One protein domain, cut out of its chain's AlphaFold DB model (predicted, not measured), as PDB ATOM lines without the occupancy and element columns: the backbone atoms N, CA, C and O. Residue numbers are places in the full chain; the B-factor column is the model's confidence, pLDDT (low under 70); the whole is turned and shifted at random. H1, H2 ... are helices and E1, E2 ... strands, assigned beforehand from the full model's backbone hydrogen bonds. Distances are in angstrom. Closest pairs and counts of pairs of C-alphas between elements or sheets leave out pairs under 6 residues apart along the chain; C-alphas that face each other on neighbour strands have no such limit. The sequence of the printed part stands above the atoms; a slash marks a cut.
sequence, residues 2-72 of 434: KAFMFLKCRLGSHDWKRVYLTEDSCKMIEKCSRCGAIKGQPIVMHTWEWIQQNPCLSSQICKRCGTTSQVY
ATOM      1  N   LYS A   2      74.312  89.605  86.795       49.44
ATOM      2  CA  LYS A   2      73.898  90.989  87.142       49.44
ATOM      3  C   LYS A   2      72.629  91.087  88.018       49.44
ATOM      4  O   LYS A   2      72.611  91.897  88.934       49.44
ATOM      5  N   ALA A   3      71.617  90.231  87.825       57.16
ATOM      6  CA  ALA A   3      70.358  90.276  88.590       57.16
ATOM      7  C   ALA A   3      70.522  90.044  90.114       57.16
ATOM      8  O   ALA A   3      69.851  90.694  90.912       57.16
ATOM      9  N   PHE A   4      71.469  89.193  90.531       56.09
ATOM     10  CA  PHE A   4      71.754  88.928  91.952       56.09
ATOM     11  C   PHE A   4      72.438  90.110  92.664       56.09
ATOM     12  O   PHE A   4      72.272  90.283  93.871       56.09
ATOM     13  N   MET A   5      73.180  90.955  91.936       54.19
ATOM     14  CA  MET A   5      73.852  92.125  92.520       54.19
ATOM     15  C   MET A   5      72.869  93.228  92.949       54.19
ATOM     16  O   MET A   5      73.139  93.913  93.934       54.19
ATOM     17  N   PHE A   6      71.725  93.376  92.269       60.53
ATOM     18  CA  PHE A   6      70.698  94.373  92.615       60.53
ATOM     19  C   PHE A   6      69.849  93.972  93.830       60.53
ATOM     20  O   PHE A   6      69.350  94.848  94.540       60.53
ATOM     21  N   LEU A   7      69.709  92.668  94.104       66.25
ATOM     22  CA  LEU A   7      68.897  92.154  95.214       66.25
ATOM     23  C   LEU A   7      69.453  92.590  96.580       66.25
ATOM     24  O   LEU A   7      68.697  93.006  97.452       66.25
ATOM     25  N   LYS A   8      70.788  92.589  96.734       68.38
ATOM     26  CA  LYS A   8      71.465  93.064  97.955       68.38
ATOM     27  C   LYS A   8      71.189  94.546  98.243       68.38
ATOM     28  O   LYS A   8      71.002  94.904  99.401       68.38
ATOM     29  N   CYS A   9      71.084  95.381  97.205       75.75
ATOM     30  CA  CYS A   9      70.741  96.797  97.365       75.75
ATOM     31  C   CYS A   9      69.286  97.000  97.814       75.75
ATOM     32  O   CYS A   9      69.030  97.872  98.634       75.75
ATOM     33  N   ARG A  10      68.332  96.188  97.326       74.62
ATOM     34  CA  ARG A  10      66.919  96.256  97.763       74.62
ATOM     35  C   ARG A  10      66.722  95.865  99.231       74.62
ATOM     36  O   ARG A  10      65.769  96.318  99.847       74.62
ATOM     37  N   LEU A  11      67.637  95.069  99.782       77.00
ATOM     38  CA  LEU A  11      67.690  94.686 101.197       77.00
ATOM     39  C   LEU A  11      68.487  95.689 102.062       77.00
ATOM     40  O   LEU A  11      68.816  95.390 103.204       77.00
ATOM     41  N   GLY A  12      68.846  96.860 101.519       76.19
ATOM     42  CA  GLY A  12      69.563  97.921 102.236       76.19
ATOM     43  C   GLY A  12      71.095  97.806 102.234       76.19
ATOM     44  O   GLY A  12      71.770  98.726 102.694       76.19
ATOM     45  N   SER A  13      71.683  96.739 101.673       81.62
ATOM     46  CA  SER A  13      73.145  96.584 101.570       81.62
ATOM     47  C   SER A  13      73.677  97.154 100.253       81.62
ATOM     48  O   SER A  13      73.694  96.501  99.202       81.62
ATOM     49  N   HIS A  14      74.139  98.399 100.327       83.19
ATOM     50  CA  HIS A  14      74.748  99.129  99.218       83.19
ATOM     51  C   HIS A  14      76.281  99.090  99.277       83.19
ATOM     52  O   HIS A  14      76.876  99.129 100.350       83.19
ATOM     53  N   ASP A  15      76.906  99.061  98.100       85.31
ATOM     54  CA  ASP A  15      78.355  99.199  97.919       85.31
ATOM     55  C   ASP A  15      78.654 100.612  97.409       85.31
ATOM     56  O   ASP A  15      78.647 100.874  96.201       85.31
ATOM     57  N   TRP A  16      78.785 101.552  98.344       85.38
ATOM     58  CA  TRP A  16      78.947 102.971  98.045       85.38
ATOM     59  C   TRP A  16      80.355 103.262  97.542       85.38
ATOM     60  O   TRP A  16      81.341 102.983  98.219       85.38
ATOM     61  N   LYS A  17      80.444 103.883  96.367       84.56
ATOM     62  CA  LYS A  17      81.693 104.419  95.835       84.56
ATOM     63  C   LYS A  17      81.534 105.903  95.588       84.56
ATOM     64  O   LYS A  17      80.492 106.363  95.122       84.56
ATOM     65  N   ARG A  18      82.584 106.658  95.881       84.31
ATOM     66  CA  ARG A  18      82.613 108.072  95.537       84.31
ATOM     67  C   ARG A  18      82.934 108.228  94.060       84.31
ATOM     68  O   ARG A  18      83.930 107.690  93.582       84.31
ATOM     69  N   VAL A  19      82.082 108.957  93.354       82.62
ATOM     70  CA  VAL A  19      82.249 109.281  91.936       82.62
ATOM     71  C   VAL A  19      81.985 110.765  91.724       82.62
ATOM     72  O   VAL A  19      81.186 111.372  92.438       82.62
ATOM     73  N   TYR A  20      82.663 111.360  90.751       82.81
ATOM     74  CA  TYR A  20      82.395 112.739  90.363       82.81
ATOM     75  C   TYR A  20      81.076 112.848  89.595       82.81
ATOM     76  O   TYR A  20      80.673 111.910  88.906       82.81
ATOM     77  N   LEU A  21      80.405 113.995  89.723       81.38
ATOM     78  CA  LEU A  21      79.108 114.246  89.091       81.38
ATOM     79  C   LEU A  21      79.208 114.295  87.552       81.38
ATOM     80  O   LEU A  21      78.353 113.743  86.866       81.38
ATOM     81  N   THR A  22      80.252 114.944  87.031       79.25
ATOM     82  CA  THR A  22      80.607 115.038  85.602       79.25
ATOM     83  C   THR A  22      82.135 115.033  85.447       79.25
ATOM     84  O   THR A  22      82.858 115.081  86.451       79.25
ATOM     85  N   GLU A  23      82.649 114.962  84.216       74.50
ATOM     86  CA  GLU A  23      84.098 114.970  83.950       74.50
ATOM     87  C   GLU A  23      84.781 116.260  84.442       74.50
ATOM     88  O   GLU A  23      85.786 116.164  85.144       74.50
ATOM     89  N   ASP A  24      84.152 117.426  84.259       77.06
ATOM     90  CA  ASP A  24      84.720 118.734  84.652       77.06
ATOM     91  C   ASP A  24      84.260 119.241  86.033       77.06
ATOM     92  O   ASP A  24      84.683 120.292  86.522       77.06
ATOM     93  N   SER A  25      83.383 118.502  86.720       81.19
ATOM     94  CA  SER A  25      82.905 118.902  88.046       81.19
ATOM     95  C   SER A  25      83.886 118.482  89.143       81.19
ATOM     96  O   SER A  25      84.227 117.305  89.259       81.19
ATOM     97  N   CYS A  26      84.278 119.417  90.020       85.81
ATOM     98  CA  CYS A  26      84.967 119.090  91.279       85.81
ATOM     99  C   CYS A  26      83.934 118.660  92.381       85.81
ATOM    100  O   CYS A  26      84.301 118.548  93.544       85.81
ATOM    101  N   LYS A  27      82.643 118.392  92.063       87.56
ATOM    102  CA  LYS A  27      81.624 117.841  93.000       87.56
ATOM    103  C   LYS A  27      81.571 116.309  92.951       87.56
ATOM    104  O   LYS A  27      81.399 115.725  91.880       87.56
ATOM    105  N   MET A  28      81.636 115.666  94.113       83.88
ATOM    106  CA  MET A  28      81.565 114.213  94.283       83.88
ATOM    107  C   MET A  28      80.289 113.788  95.003       83.88
ATOM    108  O   MET A  28      79.835 114.450  95.934       83.88
ATOM    109  N   ILE A  29      79.745 112.650  94.587       85.75
ATOM    110  CA  ILE A  29      78.580 111.998  95.184       85.75
ATOM    111  C   ILE A  29      78.922 110.552  95.556       85.75
ATOM    112  O   ILE A  29      79.773 109.919  94.924       85.75
ATOM    113  N   GLU A  30      78.251 110.001  96.564       86.00
ATOM    114  CA  GLU A  30      78.341 108.574  96.880       86.00
ATOM    115  C   GLU A  30      77.290 107.817  96.072       86.00
ATOM    116  O   GLU A  30      76.092 107.916  96.335       86.00
ATOM    117  N   LYS A  31      77.749 107.074  95.062       86.06
ATOM    118  CA  LYS A  31      76.910 106.289  94.161       86.06
ATOM    119  C   LYS A  31      77.150 104.804  94.397       86.06
ATOM    120  O   LYS A  31      78.289 104.340  94.421       86.06
ATOM    121  N   CYS A  32      76.082 104.032  94.569       86.94
ATOM    122  CA  CYS A  32      76.203 102.587  94.718       86.94
ATOM    123  C   CYS A  32      76.693 101.958  93.404       86.94
ATOM    124  O   CYS A  32      76.036 102.098  92.371       86.94
ATOM    125  N   SER A  33      77.803 101.219  93.451       83.31
ATOM    126  CA  SER A  33      78.423 100.558  92.288       83.31
ATOM    127  C   SER A  33      77.506  99.520  91.624       83.31
ATOM    128  O   SER A  33      77.653  99.218  90.442       83.31
ATOM    129  N   ARG A  34      76.549  98.982  92.393       82.31
ATOM    130  CA  ARG A  34      75.638  97.911  91.971       82.31
ATOM    131  C   ARG A  34      74.327  98.435  91.397       82.31
ATOM    132  O   ARG A  34      73.857  97.883  90.413       82.31
ATOM    133  N   CYS A  35      73.720  99.459  92.012       81.31
ATOM    134  CA  CYS A  35      72.377  99.928  91.637       81.31
ATOM    135  C   CYS A  35      72.275 101.399  91.217       81.31
ATOM    136  O   CYS A  35      71.210 101.823  90.787       81.31
ATOM    137  N   GLY A  36      73.342 102.186  91.352       81.94
ATOM    138  CA  GLY A  36      73.353 103.590  90.944       81.94
ATOM    139  C   GLY A  36      72.623 104.566  91.873       81.94
ATOM    140  O   GLY A  36      72.647 105.757  91.576       81.94
ATOM    141  N   ALA A  37      72.024 104.101  92.980       83.06
ATOM    142  CA  ALA A  37      71.451 104.972  94.013       83.06
ATOM    143  C   ALA A  37      72.498 105.970  94.535       83.06
ATOM    144  O   ALA A  37      73.682 105.629  94.574       83.06
ATOM    145  N   ILE A  38      72.059 107.167  94.937       84.25
ATOM    146  CA  ILE A  38      72.907 108.265  95.426       84.25
ATOM    147  C   ILE A  38      72.587 108.531  96.901       84.25
ATOM    148  O   ILE A  38      71.419 108.506  97.285       84.25
ATOM    149  N   LYS A  39      73.609 108.788  97.722       82.94
ATOM    150  CA  LYS A  39      73.470 109.099  99.151       82.94
ATOM    151  C   LYS A  39      74.199 110.403  99.503       82.94
ATOM    152  O   LYS A  39      75.322 110.618  99.058       82.94
ATOM    153  N   GLY A  40      73.571 111.228 100.346       77.94
ATOM    154  CA  GLY A  40      74.154 112.464 100.890       77.94
ATOM    155  C   GLY A  40      74.131 113.662  99.934       77.94
ATOM    156  O   GLY A  40      73.706 113.554  98.784       77.94
ATOM    157  N   GLN A  41      74.571 114.823 100.428       78.50
ATOM    158  CA  GLN A  41      74.781 116.003  99.587       78.50
ATOM    159  C   GLN A  41      76.136 115.933  98.864       78.50
ATOM    160  O   GLN A  41      77.080 115.354  99.407       78.50
ATOM    161  N   PRO A  42      76.259 116.523  97.658       80.50
ATOM    162  CA  PRO A  42      77.523 116.557  96.939       80.50
ATOM    163  C   PRO A  42      78.594 117.303  97.733       80.50
ATOM    164  O   PRO A  42      78.376 118.431  98.172       80.50
ATOM    165  N   ILE A  43      79.770 116.698  97.856       80.88
ATOM    166  CA  ILE A  43      80.930 117.315  98.502       80.88
ATOM    167  C   ILE A  43      81.828 117.884  97.406       80.88
ATOM    168  O   ILE A  43      82.114 117.204  96.419       80.88
ATOM    169  N   VAL A  44      82.268 119.135  97.551       84.62
ATOM    170  CA  VAL A  44      83.239 119.738  96.629       84.62
ATOM    171  C   VAL A  44      84.636 119.279  97.028       84.62
ATOM    172  O   VAL A  44      85.090 119.545  98.137       84.62
ATOM    173  N   MET A  45      85.320 118.591  96.121       83.50
ATOM    174  CA  MET A  45      86.687 118.129  96.293       83.50
ATOM    175  C   MET A  45      87.499 118.485  95.049       83.50
ATOM    176  O   MET A  45      87.382 117.854  93.996       83.50
ATOM    177  N   HIS A  46      88.326 119.520  95.177       84.25
ATOM    178  CA  HIS A  46      89.241 119.931  94.123       84.25
ATOM    179  C   HIS A  46      90.471 119.022  94.070       84.25
ATOM    180  O   HIS A  46      90.991 118.583  95.096       84.25
ATOM    181  N   THR A  47      90.950 118.763  92.856       87.06
ATOM    182  CA  THR A  47      92.217 118.073  92.606       87.06
ATOM    183  C   THR A  47      93.179 119.074  91.999       87.06
ATOM    184  O   THR A  47      93.053 119.436  90.830       87.06
ATOM    185  N   TRP A  48      94.087 119.564  92.829       87.25
ATOM    186  CA  TRP A  48      94.959 120.680  92.506       87.25
ATOM    187  C   TRP A  48      96.232 120.234  91.793       87.25
ATOM    188  O   TRP A  48      96.849 119.241  92.176       87.25
ATOM    189  N   GLU A  49      96.663 121.016  90.811       90.62
ATOM    190  CA  GLU A  49      97.997 120.920  90.227       90.62
ATOM    191  C   GLU A  49      98.652 122.290  90.116       90.62
ATOM    192  O   GLU A  49      97.977 123.305  89.950       90.62
ATOM    193  N   TRP A  50      99.977 122.312  90.229       88.44
ATOM    194  CA  TRP A  50     100.756 123.523  90.022       88.44
ATOM    195  C   TRP A  50     101.067 123.683  88.541       88.44
ATOM    196  O   TRP A  50     101.714 122.826  87.944       88.44
ATOM    197  N   ILE A  51     100.639 124.807  87.973       88.81
ATOM    198  CA  ILE A  51     100.958 125.209  86.608       88.81
ATOM    199  C   ILE A  51     101.898 126.410  86.685       88.81
ATOM    200  O   ILE A  51     101.568 127.454  87.254       88.81
ATOM    201  N   GLN A  52     103.094 126.254  86.123       86.19
ATOM    202  CA  GLN A  52     104.060 127.338  85.992       86.19
ATOM    203  C   GLN A  52     103.665 128.209  84.794       86.19
ATOM    204  O   GLN A  52     103.769 127.776  83.652       86.19
ATOM    205  N   GLN A  53     103.202 129.434  85.055       84.00
ATOM    206  CA  GLN A  53     102.834 130.391  84.005       84.00
ATOM    207  C   GLN A  53     104.081 131.053  83.412       84.00
ATOM    208  O   GLN A  53     104.198 131.214  82.203       84.00
ATOM    209  N   ASN A  54     105.030 131.421  84.274       86.12
ATOM    210  CA  ASN A  54     106.371 131.848  83.888       86.12
ATOM    211  C   ASN A  54     107.373 131.506  85.013       86.12
ATOM    212  O   ASN A  54     106.966 131.095  86.101       86.12
ATOM    213  N   PRO A  55     108.691 131.657  84.803       87.31
ATOM    214  CA  PRO A  55     109.710 131.337  85.813       87.31
ATOM    215  C   PRO A  55     109.587 132.029  87.183       87.31
ATOM    216  O   PRO A  55     110.192 131.555  88.149       87.31
ATOM    217  N   CYS A  56     108.795 133.099  87.296       88.00
ATOM    218  CA  CYS A  56     108.519 133.807  88.549       88.00
ATOM    219  C   CYS A  56     107.079 133.634  89.057       88.00
ATOM    220  O   CYS A  56     106.791 134.061  90.172       88.00
ATOM    221  N   LEU A  57     106.182 133.012  88.285       89.19
ATOM    222  CA  LEU A  57     104.757 132.915  88.598       89.19
ATOM    223  C   LEU A  57     104.242 131.497  88.366       89.19
ATOM    224  O   LEU A  57     104.238 130.987  87.243       89.19
ATOM    225  N   SER A  58     103.748 130.880  89.432       89.50
ATOM    226  CA  SER A  58     103.061 129.592  89.381       89.50
ATOM    227  C   SER A  58     101.719 129.686  90.084       89.50
ATOM    228  O   SER A  58     101.617 130.307  91.139       89.50
ATOM    229  N   SER A  59     100.711 129.034  89.522       90.38
ATOM    230  CA  SER A  59      99.349 129.049  90.045       90.38
ATOM    231  C   SER A  59      98.858 127.625  90.247       90.38
ATOM    232  O   SER A  59      99.148 126.736  89.447       90.38
ATOM    233  N   GLN A  60      98.111 127.406  91.319       90.62
ATOM    234  CA  GLN A  60      97.483 126.135  91.626       90.62
ATOM    235  C   GLN A  60      96.066 126.104  91.038       90.62
ATOM    236  O   GLN A  60      95.226 126.920  91.427       90.62
ATOM    237  N   ILE A  61      95.796 125.166  90.125       90.25
ATOM    238  CA  ILE A  61      94.558 125.094  89.327       90.25
ATOM    239  C   ILE A  61      93.852 123.729  89.544       90.25
ATOM    240  O   ILE A  61      94.533 122.710  89.669       90.25
ATOM    241  N   CYS A  62      92.506 123.669  89.654       89.75
ATOM    242  CA  CYS A  62      91.764 122.380  89.706       89.75
ATOM    243  C   CYS A  62      91.866 121.735  88.315       89.75
ATOM    244  O   CYS A  62      91.329 122.295  87.361       89.75
ATOM    245  N   LYS A  63      92.430 120.522  88.217       88.00
ATOM    246  CA  LYS A  63      92.512 119.707  86.980       88.00
ATOM    247  C   LYS A  63      91.177 119.493  86.257       88.00
ATOM    248  O   LYS A  63      91.162 119.081  85.106       88.00
ATOM    249  N   ARG A  64      90.064 119.682  86.970       84.94
ATOM    250  CA  ARG A  64      88.702 119.426  86.487       84.94
ATOM    251  C   ARG A  64      87.966 120.712  86.119       84.94
ATOM    252  O   ARG A  64      87.506 120.838  85.000       84.94
ATOM    253  N   CYS A  65      87.877 121.678  87.038       86.38
ATOM    254  CA  CYS A  65      87.071 122.886  86.811       86.38
ATOM    255  C   CYS A  65      87.871 124.139  86.430       86.38
ATOM    256  O   CYS A  65      87.273 125.195  86.254       86.38
ATOM    257  N   GLY A  66      89.208 124.080  86.392       84.38
ATOM    258  CA  GLY A  66      90.054 125.224  86.026       84.38
ATOM    259  C   GLY A  66      90.101 126.369  87.047       84.38
ATOM    260  O   GLY A  66      90.766 127.376  86.815       84.38
ATOM    261  N   THR A  67      89.426 126.251  88.196       87.19
ATOM    262  CA  THR A  67      89.486 127.271  89.256       87.19
ATOM    263  C   THR A  67      90.910 127.388  89.788       87.19
ATOM    264  O   THR A  67      91.565 126.369  89.984       87.19
ATOM    265  N   THR A  68      91.373 128.612  90.041       88.00
ATOM    266  CA  THR A  68      92.679 128.899  90.656       88.00
ATOM    267  C   THR A  68      92.502 129.142  92.156       88.00
ATOM    268  O   THR A  68      91.585 129.864  92.539       88.00
ATOM    269  N   SER A  69      93.349 128.552  93.006       85.19
ATOM    270  CA  SER A  69      93.267 128.718  94.470       85.19
ATOM    271  C   SER A  69      94.445 129.474  95.067       85.19
ATOM    272  O   SER A  69      94.237 130.367  95.884       85.19
ATOM    273  N   GLN A  70      95.668 129.115  94.684       82.06
ATOM    274  CA  GLN A  70      96.881 129.722  95.217       82.06
ATOM    275  C   GLN A  70      97.734 130.247  94.077       82.06
ATOM    276  O   GLN A  70      97.891 129.585  93.053       82.06
ATOM    277  N   VAL A  71      98.300 131.430  94.276       82.56
ATOM    278  CA  VAL A  71      99.271 132.023  93.366       82.56
ATOM    279  C   VAL A  71     100.563 132.172  94.144       82.56
ATOM    280  O   VAL A  71     100.605 132.831  95.178       82.56
ATOM    281  N   TYR A  72     101.610 131.526  93.654       83.38
ATOM    282  CA  TYR A  72     102.947 131.640  94.199       83.38
ATOM    283  C   TYR A  72     103.790 132.496  93.256       83.38
ATOM    284  O   TYR A  72     104.081 132.105  92.121       83.38
TER     285      TYR A  72
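AT A GLANCE: This is residues 2 to 72 of the 434 residues of a protein of Archaeoglobus sp (UniProt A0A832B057). Two small three-stranded sheets, E1 to E3 and E4 to E6, follow one another end to end in a long rod, joined by residues 45 to 47, with the short helix H1 set crosswise at the far end of the first sheet. The 71 printed residues include one named helix and then six named strands; each sheet is antiparallel, in the orders E1 - E2 - E3 and E4 - E5 - E6, and the class is mostly strand. The whole is extended, with a radius of gyration of the C-alphas of 17.9 A and spans of 58 by 22 by 14 A.

HOW THE PARTS SIT: H1, residues 2 to 10, is not on either sheet; in its backbone 1 of 5 O i to N i+4 pairs and 3 of 6 O i to N i+3 pairs are within hydrogen-bond range. E1, residues 16 to 20, E2, residues 27 to 32, and E3, residues 38 to 44, form a meander, each strand the antiparallel neighbour of the one before. In the hairpin E1 and E2, at 148 degrees, N 17 and O 31 are 2.9 A apart; in the hairpin E2 and E3, at 159 degrees, N 28 and O 43 are 2.8 A apart. H1 and E2 are only just apart, 8.4 A at the closest C-alphas. A second meander holds E4, residues 48 to 54, E5, residues 57 to 62, and E6, residues 68 to 72. N 51 and O 59 are 2.8 A apart in the hairpin E4 and E5, and N 60 and O 70 are 2.8 A apart in the hairpin E5 and E6. This sheet is only just strongly twisted, its C-alphas up to 4.1 A off the best plane. E3 and E4 are apart.

IN THESE COORDINATES: H1 begins at C-alpha 2, (73.898, 90.989, 87.142), and is 13.8 A long. E4, 18.1 A, begins at C-alpha 48, (94.959, 120.680, 92.506). E6 ends at C-alpha 72, (102.947, 131.640, 94.199).

THE WHOLE: The C-alphas of Phe 4 and Cys 56, the two farthest apart, are 58.1 A apart. The printed part has no cut and no long link. Its mean pLDDT is 81.6, and residues 2 to 8 are under 70.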